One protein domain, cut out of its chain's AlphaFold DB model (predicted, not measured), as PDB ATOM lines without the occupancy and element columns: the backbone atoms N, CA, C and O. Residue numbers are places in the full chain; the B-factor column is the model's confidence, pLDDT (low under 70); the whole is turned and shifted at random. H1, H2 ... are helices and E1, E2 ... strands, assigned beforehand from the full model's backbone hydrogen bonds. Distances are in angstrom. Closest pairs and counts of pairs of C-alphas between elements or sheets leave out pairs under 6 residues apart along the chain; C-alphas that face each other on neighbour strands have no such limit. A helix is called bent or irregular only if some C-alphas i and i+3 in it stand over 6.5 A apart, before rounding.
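AT A GLANCE: This is residues 18 to 192 of the 201 residues of an uncharacterized protein of Acidobacteria bacterium (UniProt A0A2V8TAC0). Two groups of helices stand apart with a small two-stranded sheet, E1 and E2, near the mean of the C-alphas between them. One group is a row of H1, H3 and H5, with the short H2 near the inner end of H3; the other has H6 at its core, with H8 at one end of it and H9 side by side with it. Residues 82 to 89 stick out, of which 88 and 89 belong to H4 and the others to the long loop before it, and H7 lies far from the mean of the C-alphas, on a loop beyond the sheet. The printed part has 175 residues with nine named helices and two named strands, in the order H1 H2 H3 H4 H5 E1 H6 E2 H7 H8 H9; the sheet, E1 and E2, is parallel and the class is mostly helix. The whole is compact, with a radius of gyration of the C-alphas of 17.5 A and spans of 46 by 42 by 37 A.

IN THESE COORDINATES: E1 is residues 121 to 123, 6.9 A from first to last C-alpha, and begins at C-alpha 121 at (19.152, -43.233, -25.670). E2 is residues 148 to 150, 6.7 A long. Between them comes H6, residues 133 to 140, 10.4 A. After E2 come H7, residues 159 to 163, H8, residues 171 to 179, and H9, residues 182 to 190; H8 and H9 each measure 12.4 A, and H9 ends at C-alpha 190 at (38.548, -48.889, -23.184). Before E1, H1 is residues 18 to 33, 22.1 A, beginning at C-alpha 18 at (-2.306, -25.549, -14.793). H2 is residues 44 to 49, and is irregular: C-alphas 45 and 48 are 8.5 A apart. H3 is residues 51 to 63, 19.1 A, H4 is residues 88 to 94, and H5 is residues 102 to 113, 16.2 A.

HOW THE PARTS SIT: E1 and E2 are parallel neighbours at 13 degrees; N 123 and O 149 are 2.8 A apart and N 149 and O 121 are 3.0 A apart, both within hydrogen-bond range. E1, H6 and E2 form a strand-helix-strand unit, two parallel strands with a helix between them along the chain, and its crossover is right-handed. H6 and E2 are near each other. H6 touches H9 at a shallow tilt of 17 degrees, the same way, with the C-alphas of Arg 137 and Leu 184 closest at 6.8 A. H6 and H8 only just touch, with 3 pairs of C-alphas within 8 A, the closest those of Ser 133 and Ala 178 at 4.6 A; the tilt is steep, 59 degrees. H8 and H9 meet only through their link. In the other group, H1 touches H3 at a steep tilt of 42 degrees, the same way, with the C-alphas of Thr 21 and Ala 56 closest at 4.5 A. With its residues 51 to 55 alone, H3 touches H5 at a shallow tilt of 17 degrees, the same way; the closest C-alphas are those of Pro 51 and Phe 107, 7.2 A apart. H2 and H3 touch only at the corner, the C-alphas of His 48 and Met 54 being closest at 4.6 A. H2 only just touches H5, with 3 pairs of C-alphas within 8 A, the closest those of Thr 49 and Gly 103 at 6.4 A. H4 and H7 touch no helix. Every O i to N i+4 pair is within hydrogen-bond range in H1, H5, H6, H7, H8 and H9; the counts are 8 of 9 in H3, 1 of 3 in H4 with 2 of 4 O i to N i+3 pairs, and 0 of 2 in H2 with 2 of 3.

THE WHOLE: The C-alphas farthest apart are those of Glu 18 and Glu 190, 47.8 A. The printed part has no cut. The link from H3 to H4, 24 residues, is long. The mean pLDDT of the printed part is 88.3, and residues 80 to 100 are under 70.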
ATOM      1  N   GLU A  18      -2.611 -26.723 -15.605       94.81
ATOM      2  CA  GLU A  18      -2.306 -25.549 -14.793       94.81
ATOM      3  C   GLU A  18      -1.935 -25.938 -13.358       94.81
ATOM      4  O   GLU A  18      -0.963 -25.421 -12.813       94.81
ATOM      5  N   GLU A  19      -2.666 -26.883 -12.764       96.25
ATOM      6  CA  GLU A  19      -2.367 -27.414 -11.428       96.25
ATOM      7  C   GLU A  19      -1.073 -28.238 -11.431       96.25
ATOM      8  O   GLU A  19      -0.250 -28.095 -10.531       96.25
ATOM      9  N   LEU A  20      -0.832 -29.032 -12.483       96.25
ATOM     10  CA  LEU A  20       0.445 -29.734 -12.656       96.25
ATOM     11  C   LEU A  20       1.621 -28.754 -12.781       96.25
ATOM     12  O   LEU A  20       2.664 -28.977 -12.176       96.25
ATOM     13  N   THR A  21       1.463 -27.665 -13.541       97.50
ATOM     14  CA  THR A  21       2.511 -26.650 -13.708       97.50
ATOM     15  C   THR A  21       2.796 -25.936 -12.391       97.50
ATOM     16  O   THR A  21       3.960 -25.726 -12.064       97.50
ATOM     17  N   LYS A  22       1.758 -25.587 -11.614       98.00
ATOM     18  CA  LYS A  22       1.926 -24.995 -10.275       98.00
ATOM     19  C   LYS A  22       2.719 -25.916  -9.348       98.00
ATOM     20  O   LYS A  22       3.642 -25.448  -8.691       98.00
ATOM     21  N   GLU A  23       2.390 -27.205  -9.332       98.00
ATOM     22  CA  GLU A  23       3.100 -28.193  -8.516       98.00
ATOM     23  C   GLU A  23       4.560 -28.360  -8.962       98.00
ATOM     24  O   GLU A  23       5.469 -28.312  -8.136       98.00
ATOM     25  N   PHE A  24       4.818 -28.483 -10.270       98.06
ATOM     26  CA  PHE A  24       6.193 -28.558 -10.769       98.06
ATOM     27  C   PHE A  24       6.993 -27.301 -10.440       98.06
ATOM     28  O   PHE A  24       8.137 -27.417 -10.007       98.06
ATOM     29  N   ARG A  25       6.394 -26.112 -10.572       98.12
ATOM     30  CA  ARG A  25       7.028 -24.862 -10.149       98.12
ATOM     31  C   ARG A  25       7.415 -24.923  -8.674       98.12
ATOM     32  O   ARG A  25       8.577 -24.701  -8.366       98.12
ATOM     33  N   ALA A  26       6.498 -25.306  -7.785       98.31
ATOM     34  CA  ALA A  26       6.783 -25.400  -6.352       98.31
ATOM     35  C   ALA A  26       7.941 -26.369  -6.037       98.31
ATOM     36  O   ALA A  26       8.794 -26.073  -5.196       98.31
ATOM     37  N   GLN A  27       8.023 -27.508  -6.736       98.12
ATOM     38  CA  GLN A  27       9.144 -28.445  -6.592       98.12
ATOM     39  C   GLN A  27      10.472 -27.839  -7.069       98.12
ATOM     40  O   GLN A  27      11.484 -27.963  -6.377       98.12
ATOM     41  N   LEU A  28      10.476 -27.156  -8.217       97.88
ATOM     42  CA  LEU A  28      11.672 -26.505  -8.759       97.88
ATOM     43  C   LEU A  28      12.134 -25.333  -7.891       97.88
ATOM     44  O   LEU A  28      13.327 -25.227  -7.608       97.88
ATOM     45  N   GLU A  29      11.209 -24.508  -7.398       98.00
ATOM     46  CA  GLU A  29      11.497 -23.432  -6.445       98.00
ATOM     47  C   GLU A  29      12.152 -23.982  -5.186       98.00
ATOM     48  O   GLU A  29      13.168 -23.449  -4.748       98.00
ATOM     49  N   ARG A  30      11.631 -25.083  -4.635       98.12
ATOM     50  CA  ARG A  30      12.200 -25.713  -3.440       98.12
ATOM     51  C   ARG A  30      13.649 -26.157  -3.659       98.12
ATOM     52  O   ARG A  30      14.487 -25.950  -2.784       98.12
ATOM     53  N   VAL A  31      13.955 -26.747  -4.815       97.25
ATOM     54  CA  VAL A  31      15.323 -27.165  -5.166       97.25
ATOM     55  C   VAL A  31      16.232 -25.948  -5.376       97.25
ATOM     56  O   VAL A  31      17.350 -25.919  -4.860       97.25
ATOM     57  N   ALA A  32      15.748 -24.915  -6.069       96.19
ATOM     58  CA  ALA A  32      16.500 -23.685  -6.303       96.19
ATOM     59  C   ALA A  32      16.791 -22.916  -5.000       96.19
ATOM     60  O   ALA A  32      17.914 -22.458  -4.795       96.19
ATOM     61  N   GLN A  33      15.815 -22.821  -4.091       97.81
ATOM     62  CA  GLN A  33      15.961 -22.197  -2.769       97.81
ATOM     63  C   GLN A  33      16.960 -22.939  -1.876       97.81
ATOM     64  O   GLN A  33      17.612 -22.319  -1.041       97.81
ATOM     65  N   ALA A  34      17.137 -24.246  -2.085       97.69
ATOM     66  CA  ALA A  34      18.194 -25.022  -1.442       97.69
ATOM     67  C   ALA A  34      19.599 -24.751  -2.029       97.69
ATOM     68  O   ALA A  34      20.562 -25.405  -1.638       97.69
ATOM     69  N   GLY A  35      19.735 -23.818  -2.980       96.62
ATOM     70  CA  GLY A  35      21.003 -23.472  -3.630       96.62
ATOM     71  C   GLY A  35      21.443 -24.464  -4.711       96.62
ATOM     72  O   GLY A  35      22.561 -24.372  -5.220       96.62
ATOM     73  N   ILE A  36      20.584 -25.416  -5.088       96.12
ATOM     74  CA  ILE A  36      20.910 -26.435  -6.086       96.12
ATOM     75  C   ILE A  36      20.613 -25.881  -7.480       96.12
ATOM     76  O   ILE A  36      19.468 -25.605  -7.841       96.12
ATOM     77  N   LYS A  37      21.654 -25.753  -8.310       94.75
ATOM     78  CA  LYS A  37      21.496 -25.338  -9.709       94.75
ATOM     79  C   LYS A  37      20.835 -26.447 -10.525       94.75
ATOM     80  O   LYS A  37      21.502 -27.426 -10.867       94.75
ATOM     81  N   LEU A  38      19.578 -26.222 -10.893       97.12
ATOM     82  CA  LEU A  38      18.778 -27.062 -11.785       97.12
ATOM     83  C   LEU A  38      19.464 -27.208 -13.155       97.12
ATOM     84  O   LEU A  38      19.860 -26.220 -13.773       97.12
ATOM     85  N   THR A  39      19.649 -28.447 -13.615       96.75
ATOM     86  CA  THR A  39      20.334 -28.760 -14.889       96.75
ATOM     87  C   THR A  39      19.435 -29.442 -15.897       96.75
ATOM     88  O   THR A  39      19.581 -29.227 -17.096       96.75
ATOM     89  N   HIS A  40      18.515 -30.265 -15.413       97.75
ATOM     90  CA  HIS A  40      17.603 -31.051 -16.218       97.75
ATOM     91  C   HIS A  40      16.343 -31.362 -15.421       97.75
ATOM     92  O   HIS A  40      16.261 -31.073 -14.226       97.75
ATOM     93  N   LEU A  41      15.378 -31.963 -16.107       97.25
ATOM     94  CA  LEU A  41      14.135 -32.450 -15.536       97.25
ATOM     95  C   LEU A  41      13.983 -33.941 -15.796       97.25
ATOM     96  O   LEU A  41      14.231 -34.424 -16.900       97.25
ATOM     97  N   ASP A  42      13.491 -34.652 -14.796       96.44
ATOM     98  CA  ASP A  42      12.914 -35.976 -14.941       96.44
ATOM     99  C   ASP A  42      11.600 -36.042 -14.146       96.44
ATOM    100  O   ASP A  42      11.106 -35.039 -13.629       96.44
ATOM    101  N   THR A  43      10.974 -37.216 -14.096       94.00
ATOM    102  CA  THR A  43       9.838 -37.433 -13.196       94.00
ATOM    103  C   THR A  43       9.881 -38.841 -12.645       94.00
ATOM    104  O   THR A  43      10.158 -39.789 -13.390       94.00
ATOM    105  N   HIS A  44       9.445 -39.008 -11.401       88.06
ATOM    106  CA  HIS A  44       9.239 -40.330 -10.829       88.06
ATOM    107  C   HIS A  44       8.276 -41.172 -11.689       88.06
ATOM    108  O   HIS A  44       7.256 -40.679 -12.178       88.06
ATOM    109  N   LYS A  45       8.618 -42.450 -11.902       84.00
ATOM    110  CA  LYS A  45       7.872 -43.403 -12.752       84.00
ATOM    111  C   LYS A  45       7.618 -42.925 -14.187       84.00
ATOM    112  O   LYS A  45       6.670 -43.385 -14.819       84.00
ATOM    113  N   HIS A  46       8.438 -42.006 -14.703       88.81
ATOM    114  CA  HIS A  46       8.326 -41.501 -16.075       88.81
ATOM    115  C   HIS A  46       6.929 -40.952 -16.410       88.81
ATOM    116  O   HIS A  46       6.444 -41.098 -17.532       88.81
ATOM    117  N   SER A  47       6.254 -40.303 -15.455       88.81
ATOM    118  CA  SER A  47       4.931 -39.708 -15.682       88.81
ATOM    119  C   SER A  47       4.911 -38.675 -16.816       88.81
ATOM    120  O   SER A  47       3.863 -38.478 -17.428       88.81
ATOM    121  N   HIS A  48       6.050 -38.057 -17.151       91.88
ATOM    122  CA  HIS A  48       6.185 -37.177 -18.322       91.88
ATOM    123  C   HIS A  48       6.082 -37.899 -19.680       91.88
ATOM    124  O   HIS A  48       6.030 -37.238 -20.711       91.88
ATOM    125  N   THR A  49       5.946 -39.230 -19.717       89.12
ATOM    126  CA  THR A  49       5.434 -39.940 -20.910       89.12
ATOM    127  C   THR A  49       4.013 -39.501 -21.270       89.12
ATOM    128  O   THR A  49       3.618 -39.560 -22.435       89.12
ATOM    129  N   HIS A  50       3.232 -39.036 -20.286       87.94
ATOM    130  CA  HIS A  50       1.898 -38.513 -20.520       87.94
ATOM    131  C   HIS A  50       1.965 -37.067 -21.052       87.94
ATOM    132  O   HIS A  50       2.495 -36.185 -20.370       87.94
ATOM    133  N   PRO A  51       1.332 -36.745 -22.196       88.94
ATOM    134  CA  PRO A  51       1.501 -35.446 -22.855       88.94
ATOM    135  C   PRO A  51       1.111 -34.228 -22.015       88.94
ATOM    136  O   PRO A  51       1.735 -33.180 -22.128       88.94
ATOM    137  N   ARG A  52       0.081 -34.344 -21.165       91.69
ATOM    138  CA  ARG A  52      -0.310 -33.249 -20.253       91.69
ATOM    139  C   ARG A  52       0.745 -32.980 -19.181       91.69
ATOM    140  O   ARG A  52       0.993 -31.826 -18.864       91.69
ATOM    141  N   VAL A  53       1.376 -34.038 -18.670       93.94
ATOM    142  CA  VAL A  53       2.446 -33.923 -17.676       93.94
ATOM    143  C   VAL A  53       3.678 -33.319 -18.337       93.94
ATOM    144  O   VAL A  53       4.237 -32.376 -17.797       93.94
ATOM    145  N   MET A  54       4.035 -33.779 -19.542       94.94
ATOM    146  CA  MET A  54       5.138 -33.192 -20.305       94.94
ATOM    147  C   MET A  54       4.912 -31.705 -20.591       94.94
ATOM    148  O   MET A  54       5.805 -30.901 -20.367       94.94
ATOM    149  N   LYS A  55       3.711 -31.310 -21.034       95.00
ATOM    150  CA  LYS A  55       3.380 -29.893 -21.260       95.00
ATOM    151  C   LYS A  55       3.556 -29.052 -19.997       95.00
ATOM    152  O   LYS A  55       4.185 -28.003 -20.064       95.00
ATOM    153  N   ALA A  56       3.036 -29.517 -18.863       96.31
ATOM    154  CA  ALA A  56       3.195 -28.824 -17.589       96.31
ATOM    155  C   ALA A  56       4.669 -28.717 -17.166       96.31
ATOM    156  O   ALA A  56       5.119 -27.652 -16.749       96.31
ATOM    157  N   LEU A  57       5.430 -29.802 -17.336       96.75
ATOM    158  CA  LEU A  57       6.852 -29.862 -17.013       96.75
ATOM    159  C   LEU A  57       7.665 -28.869 -17.853       96.75
ATOM    160  O   LEU A  57       8.504 -28.162 -17.313       96.75
ATOM    161  N   VAL A  58       7.382 -28.775 -19.154       95.62
ATOM    162  CA  VAL A  58       8.026 -27.824 -20.074       95.62
ATOM    163  C   VAL A  58       7.698 -26.371 -19.725       95.62
ATOM    164  O   VAL A  58       8.588 -25.524 -19.761       95.62
ATOM    165  N   LEU A  59       6.439 -26.077 -19.377       95.62
ATOM    166  CA  LEU A  59       6.040 -24.734 -18.944       95.62
ATOM    167  C   LEU A  59       6.769 -24.325 -17.665       95.62
ATOM    168  O   LEU A  59       7.259 -23.208 -17.586       95.62
ATOM    169  N   ALA A  60       6.894 -25.236 -16.697       96.38
ATOM    170  CA  ALA A  60       7.681 -24.973 -15.500       96.38
ATOM    171  C   ALA A  60       9.177 -24.827 -15.837       96.38
ATOM    172  O   ALA A  60       9.826 -23.919 -15.338       96.38
ATOM    173  N   ALA A  61       9.728 -25.663 -16.724       94.75
ATOM    174  CA  ALA A  61      11.144 -25.647 -17.109       94.75
ATOM    175  C   ALA A  61      11.638 -24.280 -17.599       94.75
ATOM    176  O   ALA A  61      12.745 -23.853 -17.253       94.75
ATOM    177  N   SER A  62      10.827 -23.619 -18.431       93.56
ATOM    178  CA  SER A  62      11.198 -22.369 -19.094       93.56
ATOM    179  C   SER A  62      11.390 -21.222 -18.101       93.56
ATOM    180  O   SER A  62      12.293 -20.408 -18.286       93.56
ATOM    181  N   GLU A  63      10.628 -21.213 -17.005       94.69
ATOM    182  CA  GLU A  63      10.720 -20.212 -15.936       94.69
ATOM    183  C   GLU A  63      12.048 -20.292 -15.162       94.69
ATOM    184  O   GLU A  63      12.530 -19.282 -14.656       94.69
ATOM    185  N   PHE A  64      12.679 -21.472 -15.128       95.69
ATOM    186  CA  PHE A  64      13.966 -21.711 -14.455       95.69
ATOM    187  C   PHE A  64      15.151 -21.783 -15.428       95.69
ATOM    188  O   PHE A  64      16.273 -22.084 -15.019       95.69
ATOM    189  N   GLY A  65      14.925 -21.535 -16.724       94.19
ATOM    190  CA  GLY A  65      15.967 -21.613 -17.751       94.19
ATOM    191  C   GLY A  65      16.547 -23.019 -17.947       94.19
ATOM    192  O   GLY A  65      17.685 -23.153 -18.406       94.19
ATOM    193  N   ILE A  66      15.796 -24.068 -17.595       96.88
ATOM    194  CA  ILE A  66      16.240 -25.457 -17.739       96.88
ATOM    195  C   ILE A  66      16.102 -25.877 -19.199       96.88
ATOM    196  O   ILE A  66      15.045 -25.719 -19.806       96.88
ATOM    197  N   LYS A  67      17.176 -26.441 -19.757       95.88
ATOM    198  CA  LYS A  67      17.253 -26.799 -21.180       95.88
ATOM    199  C   LYS A  67      17.295 -28.293 -21.448       95.88
ATOM    200  O   LYS A  67      17.334 -28.676 -22.608       95.88
ATOM    201  N   CYS A  68      17.281 -29.135 -20.421       98.00
ATOM    202  CA  CYS A  68      17.416 -30.576 -20.585       98.00
ATOM    203  C   CYS A  68      16.260 -31.327 -19.919       98.00
ATOM    204  O   CYS A  68      15.801 -30.952 -18.841       98.00
ATOM    205  N   VAL A  69      15.814 -32.415 -20.540       97.94
ATOM    206  CA  VAL A  69      14.810 -33.329 -19.985       97.94
ATOM    207  C   VAL A  69      15.195 -34.775 -20.287       97.94
ATOM    208  O   VAL A  69      15.663 -35.077 -21.389       97.94
ATOM    209  N   ARG A  70      14.993 -35.678 -19.323       97.31
ATOM    210  CA  ARG A  70      15.184 -37.121 -19.504       97.31
ATOM    211  C   ARG A  70      14.343 -37.642 -20.661       97.31
ATOM    212  O   ARG A  70      13.186 -37.266 -20.822       97.31
ATOM    213  N   ASN A  71      14.926 -38.541 -21.445       94.56
ATOM    214  CA  ASN A  71      14.189 -39.346 -22.406       94.56
ATOM    215  C   ASN A  71      13.521 -40.504 -21.642       94.56
ATOM    216  O   ASN A  71      14.237 -41.311 -21.064       94.56
ATOM    217  N   PRO A  72      12.184 -40.622 -21.587       90.56
ATOM    218  CA  PRO A  72      11.545 -41.685 -20.814       90.56
ATOM    219  C   PRO A  72      11.401 -43.008 -21.577       90.56
ATOM    220  O   PRO A  72      10.795 -43.943 -21.055       90.56
ATOM    221  N   PHE A  73      11.863 -43.078 -22.826       89.12
ATOM    222  CA  PHE A  73      11.626 -44.224 -23.693       89.12
ATOM    223  C   PHE A  73      12.867 -45.116 -23.768       89.12
ATOM    224  O   PHE A  73      13.877 -44.749 -24.368       89.12
ATOM    225  N   GLU A  74      12.760 -46.299 -23.161       87.06
ATOM    226  CA  GLU A  74      13.828 -47.299 -23.078       87.06
ATOM    227  C   GLU A  74      14.313 -47.732 -24.472       87.06
ATOM    228  O   GLU A  74      13.527 -48.082 -25.359       87.06
ATOM    229  N   SER A  75      15.630 -47.735 -24.652       86.75
ATOM    230  CA  SER A  75      16.303 -48.218 -25.855       86.75
ATOM    231  C   SER A  75      16.444 -49.740 -25.837       86.75
ATOM    232  O   SER A  75      16.511 -50.380 -24.789       86.75
ATOM    233  N   THR A  76      16.481 -50.360 -27.015       82.25
ATOM    234  CA  THR A  76      16.599 -51.817 -27.124       82.25
ATOM    235  C   THR A  76      18.026 -52.276 -26.847       82.25
ATOM    236  O   THR A  76      18.952 -51.821 -27.510       82.25
ATOM    237  N   PHE A  77      18.186 -53.241 -25.942       79.81
ATOM    238  CA  PHE A  77      19.450 -53.933 -25.691       79.81
ATOM    239  C   PHE A  77      19.208 -55.379 -25.238       79.81
ATOM    240  O   PHE A  77      18.128 -55.742 -24.737       79.81
ATOM    241  N   SER A  78      20.231 -56.210 -25.400       78.38
ATOM    242  CA  SER A  78      20.211 -57.629 -25.044       78.38
ATOM    243  C   SER A  78      20.958 -57.852 -23.736       78.38
ATOM    244  O   SER A  78      22.117 -57.483 -23.619       78.38
ATOM    245  N   LEU A  79      20.299 -58.491 -22.767       77.38
ATOM    246  CA  LEU A  79      20.945 -58.954 -21.539       77.38
ATOM    247  C   LEU A  79      21.618 -60.305 -21.791       77.38
ATOM    248  O   LEU A  79      20.999 -61.195 -22.384       77.38
ATOM    249  N   LYS A  80      22.854 -60.469 -21.315       69.81
ATOM    250  CA  LYS A  80      23.562 -61.757 -21.292       69.81
ATOM    251  C   LYS A  80      23.212 -62.513 -19.994       69.81
ATOM    252  O   LYS A  80      23.359 -61.951 -18.915       69.81
ATOM    253  N   GLY A  81      22.757 -63.771 -20.089       59.69
ATOM    254  CA  GLY A  81      22.487 -64.651 -18.930       59.69
ATOM    255  C   GLY A  81      21.049 -65.205 -18.819       59.69
ATOM    256  O   GLY A  81      20.186 -64.861 -19.635       59.69
ATOM    257  N   PRO A  82      20.785 -66.105 -17.844       50.12
ATOM    258  CA  PRO A  82      19.474 -66.724 -17.643       50.12
ATOM    259  C   PRO A  82      18.432 -65.691 -17.195       50.12
ATOM    260  O   PRO A  82      18.667 -64.895 -16.291       50.12
ATOM    261  N   ARG A  83      17.263 -65.705 -17.842       56.66
ATOM    262  CA  ARG A  83      16.153 -64.794 -17.533       56.66
ATOM    263  C   ARG A  83      15.239 -65.442 -16.492       56.66
ATOM    264  O   ARG A  83      14.847 -66.589 -16.714       56.66
ATOM    265  N   PRO A  84      14.814 -64.740 -15.430       47.84
ATOM    266  CA  PRO A  84      13.677 -65.205 -14.652       47.84
ATOM    267  C   PRO A  84      12.440 -65.273 -15.565       47.84
ATOM    268  O   PRO A  84      11.951 -64.270 -16.087       47.84
ATOM    269  N   LEU A  85      11.980 -66.502 -15.813       44.88
ATOM    270  CA  LEU A  85      10.788 -66.859 -16.584       44.88
ATOM    271  C   LEU A  85       9.533 -66.560 -15.758       44.88
ATOM    272  O   LEU A  85       8.888 -67.467 -15.252       44.88
ATOM    273  N   SER A  86       9.211 -65.289 -15.553       49.47
ATOM    274  CA  SER A  86       7.843 -64.811 -15.311       49.47
ATOM    275  C   SER A  86       7.894 -63.362 -14.871       49.47
ATOM    276  O   SER A  86       8.325 -63.050 -13.771       49.47
ATOM    277  N   ASP A  87       7.386 -62.476 -15.719       44.84
ATOM    278  CA  ASP A  87       6.452 -61.490 -15.204       44.84
ATOM    279  C   ASP A  87       5.698 -60.859 -16.368       44.84
ATOM    280  O   ASP A  87       6.261 -60.241 -17.271       44.84
ATOM    281  N   TRP A  88       4.379 -60.971 -16.323       43.62
ATOM    282  CA  TRP A  88       3.451 -60.265 -17.208       43.62
ATOM    283  C   TRP A  88       3.673 -58.728 -17.163       43.62
ATOM    284  O   TRP A  88       3.218 -57.995 -18.043       43.62
ATOM    285  N   SER A  89       4.418 -58.229 -16.162       46.91
ATOM    286  CA  SER A  89       4.876 -56.840 -16.027       46.91
ATOM    287  C   SER A  89       5.924 -56.426 -17.081       46.91
ATOM    288  O   SER A  89       5.913 -55.270 -17.510       46.91
ATOM    289  N   TYR A  90       6.735 -57.366 -17.587       47.12
ATOM    290  CA  TYR A  90       7.769 -57.129 -18.607       47.12
ATOM    291  C   TYR A  90       7.191 -56.955 -20.020       47.12
ATOM    292  O   TYR A  90       7.669 -56.130 -20.796       47.12
ATOM    293  N   LEU A  91       6.116 -57.676 -20.356       47.44
ATOM    294  CA  LEU A  91       5.453 -57.583 -21.667       47.44
ATOM    295  C   LEU A  91       4.686 -56.263 -21.855       47.44
ATOM    296  O   LEU A  91       4.606 -55.751 -22.970       47.44
ATOM    297  N   LYS A  92       4.174 -55.658 -20.772       47.38
ATOM    298  CA  LYS A  92       3.564 -54.316 -20.825       47.38
ATOM    299  C   LYS A  92       4.583 -53.206 -21.094       47.38
ATOM    300  O   LYS A  92       4.217 -52.216 -21.718       47.38
ATOM    301  N   GLN A  93       5.834 -53.374 -20.663       49.53
ATOM    302  CA  GLN A  93       6.921 -52.434 -20.969       49.53
ATOM    303  C   GLN A  93       7.393 -52.547 -22.431       49.53
ATOM    304  O   GLN A  93       7.958 -51.604 -22.969       49.53
ATOM    305  N   TYR A  94       7.116 -53.684 -23.083       48.97
ATOM    306  CA  TYR A  94       7.597 -54.046 -24.420       48.97
ATOM    307  C   TYR A  94       6.674 -53.631 -25.583       48.97
ATOM    308  O   TYR A  94       7.110 -53.601 -26.730       48.97
ATOM    309  N   ALA A  95       5.404 -53.292 -25.341       47.31
ATOM    310  CA  ALA A  95       4.433 -53.118 -26.429       47.31
ATOM    311  C   ALA A  95       4.662 -51.895 -27.345       47.31
ATOM    312  O   ALA A  95       3.915 -51.722 -28.305       47.31
ATOM    313  N   LEU A  96       5.677 -51.061 -27.103       41.38
ATOM    314  CA  LEU A  96       6.081 -50.039 -28.059       41.38
ATOM    315  C   LEU A  96       7.592 -50.062 -28.250       41.38
ATOM    316  O   LEU A  96       8.353 -49.761 -27.338       41.38
ATOM    317  N   SER A  97       8.010 -50.320 -29.488       49.78
ATOM    318  CA  SER A  97       9.225 -49.713 -30.016       49.78
ATOM    319  C   SER A  97       9.195 -48.224 -29.653       49.78
ATOM    320  O   SER A  97       8.377 -47.453 -30.169       49.78
ATOM    321  N   ALA A  98      10.044 -47.850 -28.698       54.91
ATOM    322  CA  ALA A  98      10.158 -46.512 -28.138       54.91
ATOM    323  C   ALA A  98      10.222 -45.440 -29.232       54.91
ATOM    324  O   ALA A  98       9.556 -44.419 -29.123       54.91
ATOM    325  N   ALA A  99      10.939 -45.707 -30.326       53.06
ATOM    326  CA  ALA A  99      11.220 -44.729 -31.372       53.06
ATOM    327  C   ALA A  99      10.000 -44.303 -32.215       53.06
ATOM    328  O   ALA A  99      10.031 -43.228 -32.808       53.06
ATOM    329  N   VAL A 100       8.926 -45.103 -32.269       56.53
ATOM    330  CA  VAL A 100       7.758 -44.837 -33.142       56.53
ATOM    331  C   VAL A 100       6.424 -44.820 -32.398       56.53
ATOM    332  O   VAL A 100       5.357 -44.774 -33.011       56.53
ATOM    333  N   SER A 101       6.458 -44.825 -31.065       74.19
ATOM    334  CA  SER A 101       5.240 -44.639 -30.287       74.19
ATOM    335  C   SER A 101       4.628 -43.255 -30.511       74.19
ATOM    336  O   SER A 101       5.368 -42.270 -30.528       74.19
ATOM    337  N   PRO A 102       3.289 -43.118 -30.580       79.12
ATOM    338  CA  PRO A 102       2.651 -41.801 -30.584       79.12
ATOM    339  C   PRO A 102       3.120 -40.922 -29.413       79.12
ATOM    340  O   PRO A 102       3.320 -39.720 -29.580       79.12
ATOM    341  N   GLY A 103       3.370 -41.538 -28.251       83.25
ATOM    342  CA  GLY A 103       3.935 -40.876 -27.075       83.25
ATOM    343  C   GLY A 103       5.350 -40.335 -27.300       83.25
ATOM    344  O   GLY A 103       5.606 -39.179 -26.979       83.25
ATOM    345  N   ALA A 104       6.255 -41.115 -27.893       86.25
ATOM    346  CA  ALA A 104       7.623 -40.673 -28.165       86.25
ATOM    347  C   ALA A 104       7.702 -39.638 -29.276       86.25
ATOM    348  O   ALA A 104       8.454 -38.675 -29.151       86.25
ATOM    349  N   ILE A 105       6.886 -39.781 -30.324       88.44
ATOM    350  CA  ILE A 105       6.767 -38.770 -31.379       88.44
ATOM    351  C   ILE A 105       6.315 -37.445 -30.759       88.44
ATOM    352  O   ILE A 105       6.915 -36.399 -31.008       88.44
ATOM    353  N   GLN A 106       5.288 -37.485 -29.907       91.12
ATOM    354  CA  GLN A 106       4.791 -36.294 -29.228       91.12
ATOM    355  C   GLN A 106       5.805 -35.711 -28.238       91.12
ATOM    356  O   GLN A 106       5.967 -34.494 -28.190       91.12
ATOM    357  N   PHE A 107       6.508 -36.549 -27.481       93.31
ATOM    358  CA  PHE A 107       7.574 -36.117 -26.583       93.31
ATOM    359  C   PHE A 107       8.706 -35.431 -27.350       93.31
ATOM    360  O   PHE A 107       9.017 -34.281 -27.055       93.31
ATOM    361  N   LYS A 108       9.273 -36.074 -28.380       93.38
ATOM    362  CA  LYS A 108      10.354 -35.494 -29.195       93.38
ATOM    363  C   LYS A 108       9.906 -34.200 -29.877       93.38
ATOM    364  O   LYS A 108      10.690 -33.259 -29.977       93.38
ATOM    365  N   ARG A 109       8.636 -34.116 -30.293       93.94
ATOM    366  CA  ARG A 109       8.033 -32.875 -30.790       93.94
ATOM    367  C   ARG A 109       8.039 -31.777 -29.722       93.94
ATOM    368  O   ARG A 109       8.541 -30.698 -30.010       93.94
ATOM    369  N   LEU A 110       7.535 -32.050 -28.517       94.56
ATOM    370  CA  LEU A 110       7.508 -31.077 -27.415       94.56
ATOM    371  C   LEU A 110       8.916 -30.643 -26.993       94.56
ATOM    372  O   LEU A 110       9.129 -29.458 -26.759       94.56
ATOM    373  N   VAL A 111       9.875 -31.571 -26.948       96.19
ATOM    374  CA  VAL A 111      11.293 -31.277 -26.690       96.19
ATOM    375  C   VAL A 111      11.820 -30.273 -27.717       96.19
ATOM    376  O   VAL A 111      12.307 -29.210 -27.341       96.19
ATOM    377  N   ARG A 112      11.643 -30.559 -29.014       95.69
ATOM    378  CA  ARG A 112      12.117 -29.695 -30.104       95.69
ATOM    379  C   ARG A 112      11.426 -28.330 -30.123       95.69
ATOM    380  O   ARG A 112      12.099 -27.317 -30.255       95.69
ATOM    381  N   GLU A 113      10.099 -28.298 -30.003       95.56
ATOM    382  CA  GLU A 113       9.304 -27.059 -30.053       95.56
ATOM    383  C   GLU A 113       9.636 -26.091 -28.909       95.56
ATOM    384  O   GLU A 113       9.429 -24.893 -29.056       95.56
ATOM    385  N   ASN A 114      10.180 -26.593 -27.797       95.50
ATOM    386  CA  ASN A 114      10.533 -25.784 -26.630       95.50
ATOM    387  C   ASN A 114      12.049 -25.637 -26.437       95.50
ATOM    388  O   ASN A 114      12.493 -25.214 -25.372       95.50
ATOM    389  N   GLY A 115      12.853 -25.989 -27.449       95.19
ATOM    390  CA  GLY A 115      14.308 -25.822 -27.410       95.19
ATOM    391  C   GLY A 115      15.008 -26.639 -26.320       95.19
ATOM    392  O   GLY A 115      16.088 -26.256 -25.869       95.19
ATOM    393  N   LEU A 116      14.392 -27.741 -25.879       97.06
ATOM    394  CA  LEU A 116      14.979 -28.657 -24.910       97.06
ATOM    395  C   LEU A 116      15.901 -29.665 -25.603       97.06
ATOM    396  O   LEU A 116      15.714 -30.028 -26.766       97.06
ATOM    397  N   LYS A 117      16.865 -30.171 -24.844       97.56
ATOM    398  CA  LYS A 117      17.735 -31.293 -25.176       97.56
ATOM    399  C   LYS A 117      17.348 -32.517 -24.358       97.56
ATOM    400  O   LYS A 117      16.785 -32.412 -23.268       97.56
ATOM    401  N   THR A 118      17.639 -33.692 -24.890       97.50
ATOM    402  CA  THR A 118      17.350 -34.972 -24.243       97.50
ATOM    403  C   THR A 118      18.340 -36.013 -24.757       97.50
ATOM    404  O   THR A 118      18.689 -35.919 -25.937       97.50
ATOM    405  N   PRO A 119      18.787 -36.982 -23.938       96.69
ATOM    406  CA  PRO A 119      19.669 -38.038 -24.414       96.69
ATOM    407  C   PRO A 119      19.072 -38.790 -25.610       96.69
ATOM    408  O   PRO A 119      17.851 -39.010 -25.694       96.69
ATOM    409  N   ASP A 120      19.933 -39.214 -26.532       94.19
ATOM    410  CA  ASP A 120      19.514 -39.996 -27.699       94.19
ATOM    411  C   ASP A 120      18.915 -41.330 -27.257       94.19
ATOM    412  O   ASP A 120      17.880 -41.760 -27.779       94.19
ATOM    413  N   ARG A 121      19.519 -41.931 -26.227       93.00
ATOM    414  CA  ARG A 121      19.152 -43.233 -25.670       93.00
ATOM    415  C   ARG A 121      18.920 -43.157 -24.171       93.00
ATOM    416  O   ARG A 121      19.457 -42.306 -23.467       93.00
ATOM    417  N   PHE A 122      18.116 -44.089 -23.692       93.50
ATOM    418  CA  PHE A 122      17.778 -44.221 -22.286       93.50
ATOM    419  C   PHE A 122      17.720 -45.699 -21.916       93.50
ATOM    420  O   PHE A 122      17.183 -46.504 -22.680       93.50
ATOM    421  N   PHE A 123      18.283 -46.036 -20.764       92.94
ATOM    422  CA  PHE A 123      18.371 -47.394 -20.247       92.94
ATOM    423  C   PHE A 123      18.037 -47.427 -18.755       92.94
ATOM    424  O   PHE A 123      18.213 -46.436 -18.046       92.94
ATOM    425  N   GLY A 124      17.636 -48.595 -18.258       89.06
ATOM    426  CA  GLY A 124      17.506 -48.871 -16.823       89.06
ATOM    427  C   GLY A 124      16.109 -49.313 -16.399       89.06
ATOM    428  O   GLY A 124      15.954 -49.968 -15.367       89.06
ATOM    429  N   VAL A 125      15.074 -49.051 -17.205       86.25
ATOM    430  CA  VAL A 125      13.699 -49.470 -16.872       86.25
ATOM    431  C   VAL A 125      13.583 -50.989 -16.910       86.25
ATOM    432  O   VAL A 125      13.064 -51.599 -15.975       86.25
ATOM    433  N   LYS A 126      14.154 -51.620 -17.943       81.38
ATOM    434  CA  LYS A 126      14.105 -53.079 -18.136       81.38
ATOM    435  C   LYS A 126      14.802 -53.864 -17.019       81.38
ATOM    436  O   LYS A 126      14.478 -55.026 -16.788       81.38
ATOM    437  N   VAL A 127      15.775 -53.242 -16.366       83.44
ATOM    438  CA  VAL A 127      16.654 -53.856 -15.360       83.44
ATOM    439  C   VAL A 127      16.405 -53.300 -13.963       83.44
ATOM    440  O   VAL A 127      17.189 -53.545 -13.057       83.44
ATOM    441  N   THR A 128      15.305 -52.575 -13.754       84.38
ATOM    442  CA  THR A 128      14.956 -52.045 -12.433       84.38
ATOM    443  C   THR A 128      14.840 -53.179 -11.409       84.38
ATOM    444  O   THR A 128      14.069 -54.118 -11.605       84.38
ATOM    445  N   GLY A 129      15.606 -53.091 -10.316       85.69
ATOM    446  CA  GLY A 129      15.685 -54.136  -9.286       85.69
ATOM    447  C   GLY A 129      16.587 -55.326  -9.635       85.69
ATOM    448  O   GLY A 129      16.745 -56.234  -8.826       85.69
ATOM    449  N   MET A 130      17.189 -55.330 -10.825       89.00
ATOM    450  CA  MET A 130      18.112 -56.366 -11.304       89.00
ATOM    451  C   MET A 130      19.384 -55.768 -11.923       89.00
ATOM    452  O   MET A 130      20.114 -56.472 -12.618       89.00
ATOM    453  N   LEU A 131      19.632 -54.468 -11.744       90.81
ATOM    454  CA  LEU A 131      20.779 -53.796 -12.336       90.81
ATOM    455  C   LEU A 131      22.043 -54.196 -11.559       90.81
ATOM    456  O   LEU A 131      22.271 -53.761 -10.435       90.81
ATOM    457  N   ASP A 132      22.841 -55.065 -12.169       94.12
ATOM    458  CA  ASP A 132      24.139 -55.522 -11.674       94.12
ATOM    459  C   ASP A 132      25.260 -55.211 -12.685       94.12
ATOM    460  O   ASP A 132      25.011 -54.660 -13.766       94.12
ATOM    461  N   SER A 133      26.508 -55.584 -12.372       95.69
ATOM    462  CA  SER A 133      27.640 -55.304 -13.262       95.69
ATOM    463  C   SER A 133      27.503 -55.948 -14.648       95.69
ATOM    464  O   SER A 133      27.987 -55.403 -15.641       95.69
ATOM    465  N   SER A 134      26.835 -57.102 -14.751       93.75
ATOM    466  CA  SER A 134      26.610 -57.795 -16.025       93.75
ATOM    467  C   SER A 134      25.581 -57.057 -16.886       93.75
ATOM    468  O   SER A 134      25.765 -56.895 -18.101       93.75
ATOM    469  N   ALA A 135      24.517 -56.553 -16.259       92.50
ATOM    470  CA  ALA A 135      23.510 -55.730 -16.909       92.50
ATOM    471  C   ALA A 135      24.110 -54.409 -17.411       92.50
ATOM    472  O   ALA A 135      23.909 -54.065 -18.577       92.50
ATOM    473  N   ILE A 136      24.899 -53.713 -16.581       96.19
ATOM    474  CA  ILE A 136      25.573 -52.467 -16.983       96.19
ATOM    475  C   ILE A 136      26.538 -52.728 -18.143       96.19
ATOM    476  O   ILE A 136      26.477 -52.023 -19.148       96.19
ATOM    477  N   ARG A 137      27.358 -53.785 -18.073       95.75
ATOM    478  CA  ARG A 137      28.234 -54.191 -19.186       95.75
ATOM    479  C   ARG A 137      27.450 -54.412 -20.481       95.75
ATOM    480  O   ARG A 137      27.850 -53.912 -21.526       95.75
ATOM    481  N   SER A 138      26.325 -55.125 -20.407       93.44
ATOM    482  CA  SER A 138      25.469 -55.386 -21.573       93.44
ATOM    483  C   SER A 138      24.907 -54.094 -22.184       93.44
ATOM    484  O   SER A 138      24.735 -54.010 -23.398       93.44
ATOM    485  N   ILE A 139      24.628 -53.080 -21.357       93.94
ATOM    486  CA  ILE A 139      24.182 -51.755 -21.810       93.94
ATOM    487  C   ILE A 139      25.337 -50.996 -22.468       93.94
ATOM    488  O   ILE A 139      25.153 -50.490 -23.574       93.94
ATOM    489  N   MET A 140      26.518 -50.963 -21.840       95.31
ATOM    490  CA  MET A 140      27.720 -50.300 -22.371       95.31
ATOM    491  C   MET A 140      28.088 -50.818 -23.766       95.31
ATOM    492  O   MET A 140      28.264 -50.039 -24.697       95.31
ATOM    493  N   GLU A 141      28.052 -52.139 -23.948       92.00
ATOM    494  CA  GLU A 141      28.280 -52.804 -25.239       92.00
ATOM    495  C   GLU A 141      27.224 -52.463 -26.317       92.00
ATOM    496  O   GLU A 141      27.414 -52.790 -27.487       92.00
ATOM    497  N   SER A 142      26.114 -51.808 -25.953       89.56
ATOM    498  CA  SER A 142      25.001 -51.455 -26.849       89.56
ATOM    499  C   SER A 142      24.829 -49.951 -27.110       89.56
ATOM    500  O   SER A 142      23.932 -49.571 -27.868       89.56
ATOM    501  N   LEU A 143      25.657 -49.091 -26.498       91.38
ATOM    502  CA  LEU A 143      25.460 -47.635 -26.504       91.38
ATOM    503  C   LEU A 143      25.443 -47.030 -27.912       91.38
ATOM    504  O   LEU A 143      24.630 -46.147 -28.171       91.38
ATOM    505  N   GLY A 144      26.270 -47.526 -28.835       88.44
ATOM    506  CA  GLY A 144      26.457 -46.903 -30.149       88.44
ATOM    507  C   GLY A 144      26.901 -45.434 -30.047       88.44
ATOM    508  O   GLY A 144      27.292 -44.964 -28.984       88.44
ATOM    509  N   GLU A 145      26.834 -44.698 -31.157       92.44
ATOM    510  CA  GLU A 145      27.129 -43.259 -31.157       92.44
ATOM    511  C   GLU A 145      26.001 -42.433 -30.513       92.44
ATOM    512  O   GLU A 145      24.823 -42.831 -30.531       92.44
ATOM    513  N   GLY A 146      26.378 -41.258 -30.002       95.19
ATOM    514  CA  GLY A 146      25.486 -40.266 -29.405       95.19
ATOM    515  C   GLY A 146      25.545 -40.243 -27.881       95.19
ATOM    516  O   GLY A 146      26.545 -40.602 -27.262       95.19
ATOM    517  N   THR A 147      24.456 -39.788 -27.275       97.31
ATOM    518  CA  THR A 147      24.317 -39.634 -25.825       97.31
ATOM    519  C   THR A 147      23.352 -40.659 -25.250       97.31
ATOM    520  O   THR A 147      22.320 -40.989 -25.840       97.31
ATOM    521  N   ALA A 148      23.667 -41.163 -24.063       96.69
ATOM    522  CA  ALA A 148      22.831 -42.126 -23.372       96.69
ATOM    523  C   ALA A 148      22.742 -41.800 -21.888       96.69
ATOM    524  O   ALA A 148      23.714 -41.364 -21.274       96.69
ATOM    525  N   GLU A 149      21.578 -42.062 -21.309       97.69
ATOM    526  CA  GLU A 149      21.380 -42.032 -19.866       97.69
ATOM    527  C   GLU A 149      21.069 -43.439 -19.344       97.69
ATOM    528  O   GLU A 149      20.227 -44.143 -19.903       97.69
ATOM    529  N   LEU A 150      21.729 -43.822 -18.248       96.62
ATOM    530  CA  LEU A 150      21.404 -45.000 -17.449       96.62
ATOM    531  C   LEU A 150      20.704 -44.553 -16.161       96.62
ATOM    532  O   LEU A 150      21.327 -43.958 -15.282       96.62
ATOM    533  N   MET A 151      19.415 -44.856 -16.032       94.88
ATOM    534  CA  MET A 151      18.691 -44.700 -14.775       94.88
ATOM    535  C   MET A 151      19.053 -45.832 -13.815       94.88
ATOM    536  O   MET A 151      19.040 -47.007 -14.178       94.88
ATOM    537  N   CYS A 152      19.308 -45.459 -12.568       95.81
ATOM    538  CA  CYS A 152      19.618 -46.358 -11.470       95.81
ATOM    539  C   CYS A 152      19.013 -45.836 -10.157       95.81
ATOM    540  O   CYS A 152      18.513 -44.710 -10.079       95.81
ATOM    541  N   HIS A 153      19.052 -46.670  -9.125       95.69
ATOM    542  CA  HIS A 153      18.542 -46.430  -7.780       95.69
ATOM    543  C   HIS A 153      19.555 -46.875  -6.707       95.69
ATOM    544  O   HIS A 153      19.174 -47.626  -5.806       95.69
ATOM    545  N   PRO A 154      20.830 -46.439  -6.761       96.50
ATOM    546  CA  PRO A 154      21.813 -46.814  -5.752       96.50
ATOM    547  C   PRO A 154      21.401 -46.333  -4.358       96.50
ATOM    548  O   PRO A 154      20.779 -45.276  -4.201       96.50
ATOM    549  N   GLY A 155      21.764 -47.101  -3.336       95.19
ATOM    550  CA  GLY A 155      21.575 -46.713  -1.943       95.19
ATOM    551  C   GLY A 155      21.884 -47.844  -0.972       95.19
ATOM    552  O   GLY A 155      21.792 -49.015  -1.329       95.19
ATOM    553  N   GLU A 156      22.229 -47.470   0.255       95.44
ATOM    554  CA  GLU A 156      22.448 -48.400   1.364       95.44
ATOM    555  C   GLU A 156      21.107 -48.891   1.929       95.44
ATOM    556  O   GLU A 156      20.107 -48.163   1.918       95.44
ATOM    557  N   TYR A 157      21.066 -50.134   2.416       94.81
ATOM    558  CA  TYR A 157      19.882 -50.664   3.082       94.81
ATOM    559  C   TYR A 157      19.931 -50.377   4.584       94.81
ATOM    560  O   TYR A 157      20.505 -51.125   5.374       94.81
ATOM    561  N   ASP A 158      19.280 -49.285   4.975       94.75
ATOM    562  CA  ASP A 158      19.155 -48.850   6.363       94.75
ATOM    563  C   ASP A 158      17.710 -48.959   6.896       94.75
ATOM    564  O   ASP A 158      16.767 -49.380   6.213       94.75
ATOM    565  N   ALA A 159      17.524 -48.584   8.165       95.62
ATOM    566  CA  ALA A 159      16.220 -48.613   8.827       95.62
ATOM    567  C   ALA A 159      15.204 -47.625   8.217       95.62
ATOM    568  O   ALA A 159      13.992 -47.816   8.360       95.62
ATOM    569  N   ASP A 160      15.665 -46.570   7.545       94.88
ATOM    570  CA  ASP A 160      14.796 -45.604   6.875       94.88
ATOM    571  C   ASP A 160      14.285 -46.181   5.556       94.88
ATOM    572  O   ASP A 160      13.073 -46.176   5.299       94.88
ATOM    573  N   LEU A 161      15.178 -46.776   4.763       93.19
ATOM    574  CA  LEU A 161      14.821 -47.476   3.544       93.19
ATOM    575  C   LEU A 161      13.913 -48.658   3.849       93.19
ATOM    576  O   LEU A 161      12.950 -48.838   3.109       93.19
ATOM    577  N   GLU A 162      14.134 -49.416   4.926       94.50
ATOM    578  CA  GLU A 162      13.254 -50.524   5.321       94.50
ATOM    579  C   GLU A 162      11.816 -50.057   5.586       94.50
ATOM    580  O   GLU A 162      10.860 -50.694   5.137       94.50
ATOM    581  N   ARG A 163      11.643 -48.881   6.196       94.94
ATOM    582  CA  ARG A 163      10.323 -48.289   6.468       94.94
ATOM    583  C   ARG A 163       9.691 -47.593   5.260       94.94
ATOM    584  O   ARG A 163       8.477 -47.406   5.231       94.94
ATOM    585  N   ALA A 164      10.475 -47.223   4.248       91.94
ATOM    586  CA  ALA A 164       9.979 -46.486   3.088       91.94
ATOM    587  C   ALA A 164       8.964 -47.288   2.244       91.94
ATOM    588  O   ALA A 164       9.102 -48.490   2.026       91.94
ATOM    589  N   HIS A 165       7.966 -46.621   1.662       90.81
ATOM    590  CA  HIS A 165       6.979 -47.260   0.780       90.81
ATOM    591  C   HIS A 165       7.512 -47.463  -0.653       90.81
ATOM    592  O   HIS A 165       7.021 -46.875  -1.616       90.81
ATOM    593  N   THR A 166       8.529 -48.309  -0.801       87.19
ATOM    594  CA  THR A 166       9.152 -48.678  -2.082       87.19
ATOM    595  C   THR A 166       9.253 -50.194  -2.216       87.19
ATOM    596  O   THR A 166       9.353 -50.908  -1.223       87.19
ATOM    597  N   ARG A 167       9.239 -50.689  -3.457       86.88
ATOM    598  CA  ARG A 167       9.530 -52.099  -3.757       86.88
ATOM    599  C   ARG A 167      11.030 -52.387  -3.836       86.88
ATOM    600  O   ARG A 167      11.410 -53.526  -3.634       86.88
ATOM    601  N   LEU A 168      11.841 -51.372  -4.144       87.69
ATOM    602  CA  LEU A 168      13.297 -51.484  -4.237       87.69
ATOM    603  C   LEU A 168      13.909 -51.201  -2.873       87.69
ATOM    604  O   LEU A 168      13.842 -50.057  -2.408       87.69
ATOM    605  N   LYS A 169      14.464 -52.243  -2.261       92.94
ATOM    606  CA  LYS A 169      15.082 -52.239  -0.936       92.94
ATOM    607  C   LYS A 169      16.537 -52.672  -1.095       92.94
ATOM    608  O   LYS A 169      17.352 -51.878  -1.546       92.94
ATOM    609  N   ARG A 170      16.833 -53.944  -0.821       93.50
ATOM    610  CA  ARG A 170      18.172 -54.544  -0.932       93.50
ATOM    611  C   ARG A 170      18.727 -54.511  -2.351       93.50
ATOM    612  O   ARG A 170      19.934 -54.546  -2.546       93.50
ATOM    613  N   GLU A 171      17.862 -54.414  -3.355       93.31
ATOM    614  CA  GLU A 171      18.276 -54.242  -4.744       93.31
ATOM    615  C   GLU A 171      19.121 -52.974  -4.931       93.31
ATOM    616  O   GLU A 171      20.022 -52.977  -5.759       93.31
ATOM    617  N   ARG A 172      18.894 -51.922  -4.132       95.88
ATOM    618  CA  ARG A 172      19.664 -50.673  -4.205       95.88
ATOM    619  C   ARG A 172      21.141 -50.845  -3.854       95.88
ATOM    620  O   ARG A 172      21.977 -50.170  -4.450       95.88
ATOM    621  N   GLU A 173      21.455 -51.761  -2.938       95.94
ATOM    622  CA  GLU A 173      22.839 -52.075  -2.561       95.94
ATOM    623  C   GLU A 173      23.553 -52.773  -3.717       95.94
ATOM    624  O   GLU A 173      24.658 -52.388  -4.084       95.94
ATOM    625  N   ARG A 174      22.874 -53.721  -4.375       94.06
ATOM    626  CA  ARG A 174      23.389 -54.377  -5.585       94.06
ATOM    627  C   ARG A 174      23.660 -53.369  -6.705       94.06
ATOM    628  O   ARG A 174      24.688 -53.462  -7.373       94.06
ATOM    629  N   GLU A 175      22.756 -52.408  -6.909       96.00
ATOM    630  CA  GLU A 175      22.963 -51.339  -7.895       96.00
ATOM    631  C   GLU A 175      24.166 -50.456  -7.521       96.00
ATOM    632  O   GLU A 175      24.964 -50.106  -8.390       96.00
ATOM    633  N   LEU A 176      24.327 -50.125  -6.234       97.31
ATOM    634  CA  LEU A 176      25.457 -49.343  -5.727       97.31
ATOM    635  C   LEU A 176      26.799 -50.069  -5.917       97.31
ATOM    636  O   LEU A 176      27.759 -49.455  -6.386       97.31
ATOM    637  N   GLU A 177      26.860 -51.364  -5.601       96.56
ATOM    638  CA  GLU A 177      28.034 -52.214  -5.831       96.56
ATOM    639  C   GLU A 177      28.411 -52.241  -7.315       96.56
ATOM    640  O   GLU A 177      29.572 -52.028  -7.666       96.56
ATOM    641  N   ALA A 178      27.423 -52.429  -8.193       96.25
ATOM    642  CA  ALA A 178      27.638 -52.459  -9.632       96.25
ATOM    643  C   ALA A 178      28.147 -51.112 -10.169       96.25
ATOM    644  O   ALA A 178      29.128 -51.069 -10.902       96.25
ATOM    645  N   LEU A 179      27.539 -49.993  -9.771       96.50
ATOM    646  CA  LEU A 179      27.971 -48.653 -10.197       96.50
ATOM    647  C   LEU A 179      29.362 -48.270  -9.670       96.50
ATOM    648  O   LEU A 179      30.005 -47.384 -10.235       96.50
ATOM    649  N   SER A 180      29.825 -48.945  -8.618       96.88
ATOM    650  CA  SER A 180      31.146 -48.750  -8.017       96.88
ATOM    651  C   SER A 180      32.192 -49.758  -8.517       96.88
ATOM    652  O   SER A 180      33.336 -49.721  -8.065       96.88
ATOM    653  N   ASP A 181      31.838 -50.650  -9.451       96.81
ATOM    654  CA  ASP A 181      32.735 -51.687  -9.963       96.81
ATOM    655  C   ASP A 181      33.872 -51.076 -10.814       96.81
ATOM    656  O   ASP A 181      33.633 -50.554 -11.914       96.81
ATOM    657  N   PRO A 182      35.145 -51.180 -10.383       97.06
ATOM    658  CA  PRO A 182      36.271 -50.616 -11.124       97.06
ATOM    659  C   PRO A 182      36.477 -51.274 -12.497       97.06
ATOM    660  O   PRO A 182      37.107 -50.676 -13.372       97.06
ATOM    661  N   ASN A 183      35.956 -52.485 -12.727       97.31
ATOM    662  CA  ASN A 183      35.998 -53.122 -14.044       97.31
ATOM    663  C   ASN A 183      35.093 -52.416 -15.054       97.31
ATOM    664  O   ASN A 183      35.436 -52.359 -16.233       97.31
ATOM    665  N   LEU A 184      33.949 -51.884 -14.615       96.81
ATOM    666  CA  LEU A 184      33.060 -51.120 -15.489       96.81
ATOM    667  C   LEU A 184      33.649 -49.754 -15.812       96.81
ATOM    668  O   LEU A 184      33.542 -49.297 -16.946       96.81
ATOM    669  N   ARG A 185      34.354 -49.143 -14.856       95.81
ATOM    670  CA  ARG A 185      35.105 -47.913 -15.119       95.81
ATOM    671  C   ARG A 185      36.175 -48.117 -16.197       95.81
ATOM    672  O   ARG A 185      36.222 -47.339 -17.143       95.81
ATOM    673  N   ARG A 186      36.974 -49.186 -16.093       97.00
ATOM    674  CA  ARG A 186      37.964 -49.546 -17.126       97.00
ATOM    675  C   ARG A 186      37.318 -49.826 -18.476       97.00
ATOM    676  O   ARG A 186      37.787 -49.316 -19.483       97.00
ATOM    677  N   LEU A 187      36.212 -50.572 -18.492       96.38
ATOM    678  CA  LEU A 187      35.477 -50.845 -19.727       96.38
ATOM    679  C   LEU A 187      35.003 -49.552 -20.405       96.38
ATOM    680  O   LEU A 187      35.049 -49.457 -21.628       96.38
ATOM    681  N   ALA A 188      34.556 -48.560 -19.626       96.56
ATOM    682  CA  ALA A 188      34.140 -47.271 -20.166       96.56
ATOM    683  C   ALA A 188      35.312 -46.572 -20.864       96.56
ATOM    684  O   ALA A 188      35.166 -46.109 -21.991       96.56
ATOM    685  N   GLU A 189      36.483 -46.562 -20.230       96.19
ATOM    686  CA  GLU A 189      37.707 -45.970 -20.780       96.19
ATOM    687  C   GLU A 189      38.182 -46.707 -22.046       96.19
ATOM    688  O   GLU A 189      38.461 -46.066 -23.057       96.19
ATOM    689  N   GLU A 190      38.186 -48.043 -22.034       96.19
ATOM    690  CA  GLU A 190      38.548 -48.889 -23.184       96.19
ATOM    691  C   GLU A 190      37.616 -48.690 -24.387       96.19
ATOM    692  O   GLU A 190      38.059 -48.735 -25.534       96.19
ATOM    693  N   GLN A 191      36.325 -48.461 -24.137       95.56
ATOM    694  CA  GLN A 191      35.323 -48.212 -25.177       95.56
ATOM    695  C   GLN A 191      35.229 -46.735 -25.587       95.56
ATOM    696  O   GLN A 191      34.405 -46.393 -26.435       95.56
ATOM    697  N   GLY A 192      36.040 -45.850 -24.996       95.94
ATOM    698  CA  GLY A 192      35.971 -44.412 -25.257       95.94
ATOM    699  C   GLY A 192      34.658 -43.767 -24.793       95.94
ATOM    700  O   GLY A 192      34.255 -42.734 -25.324       95.94
TER     701      GLY A 192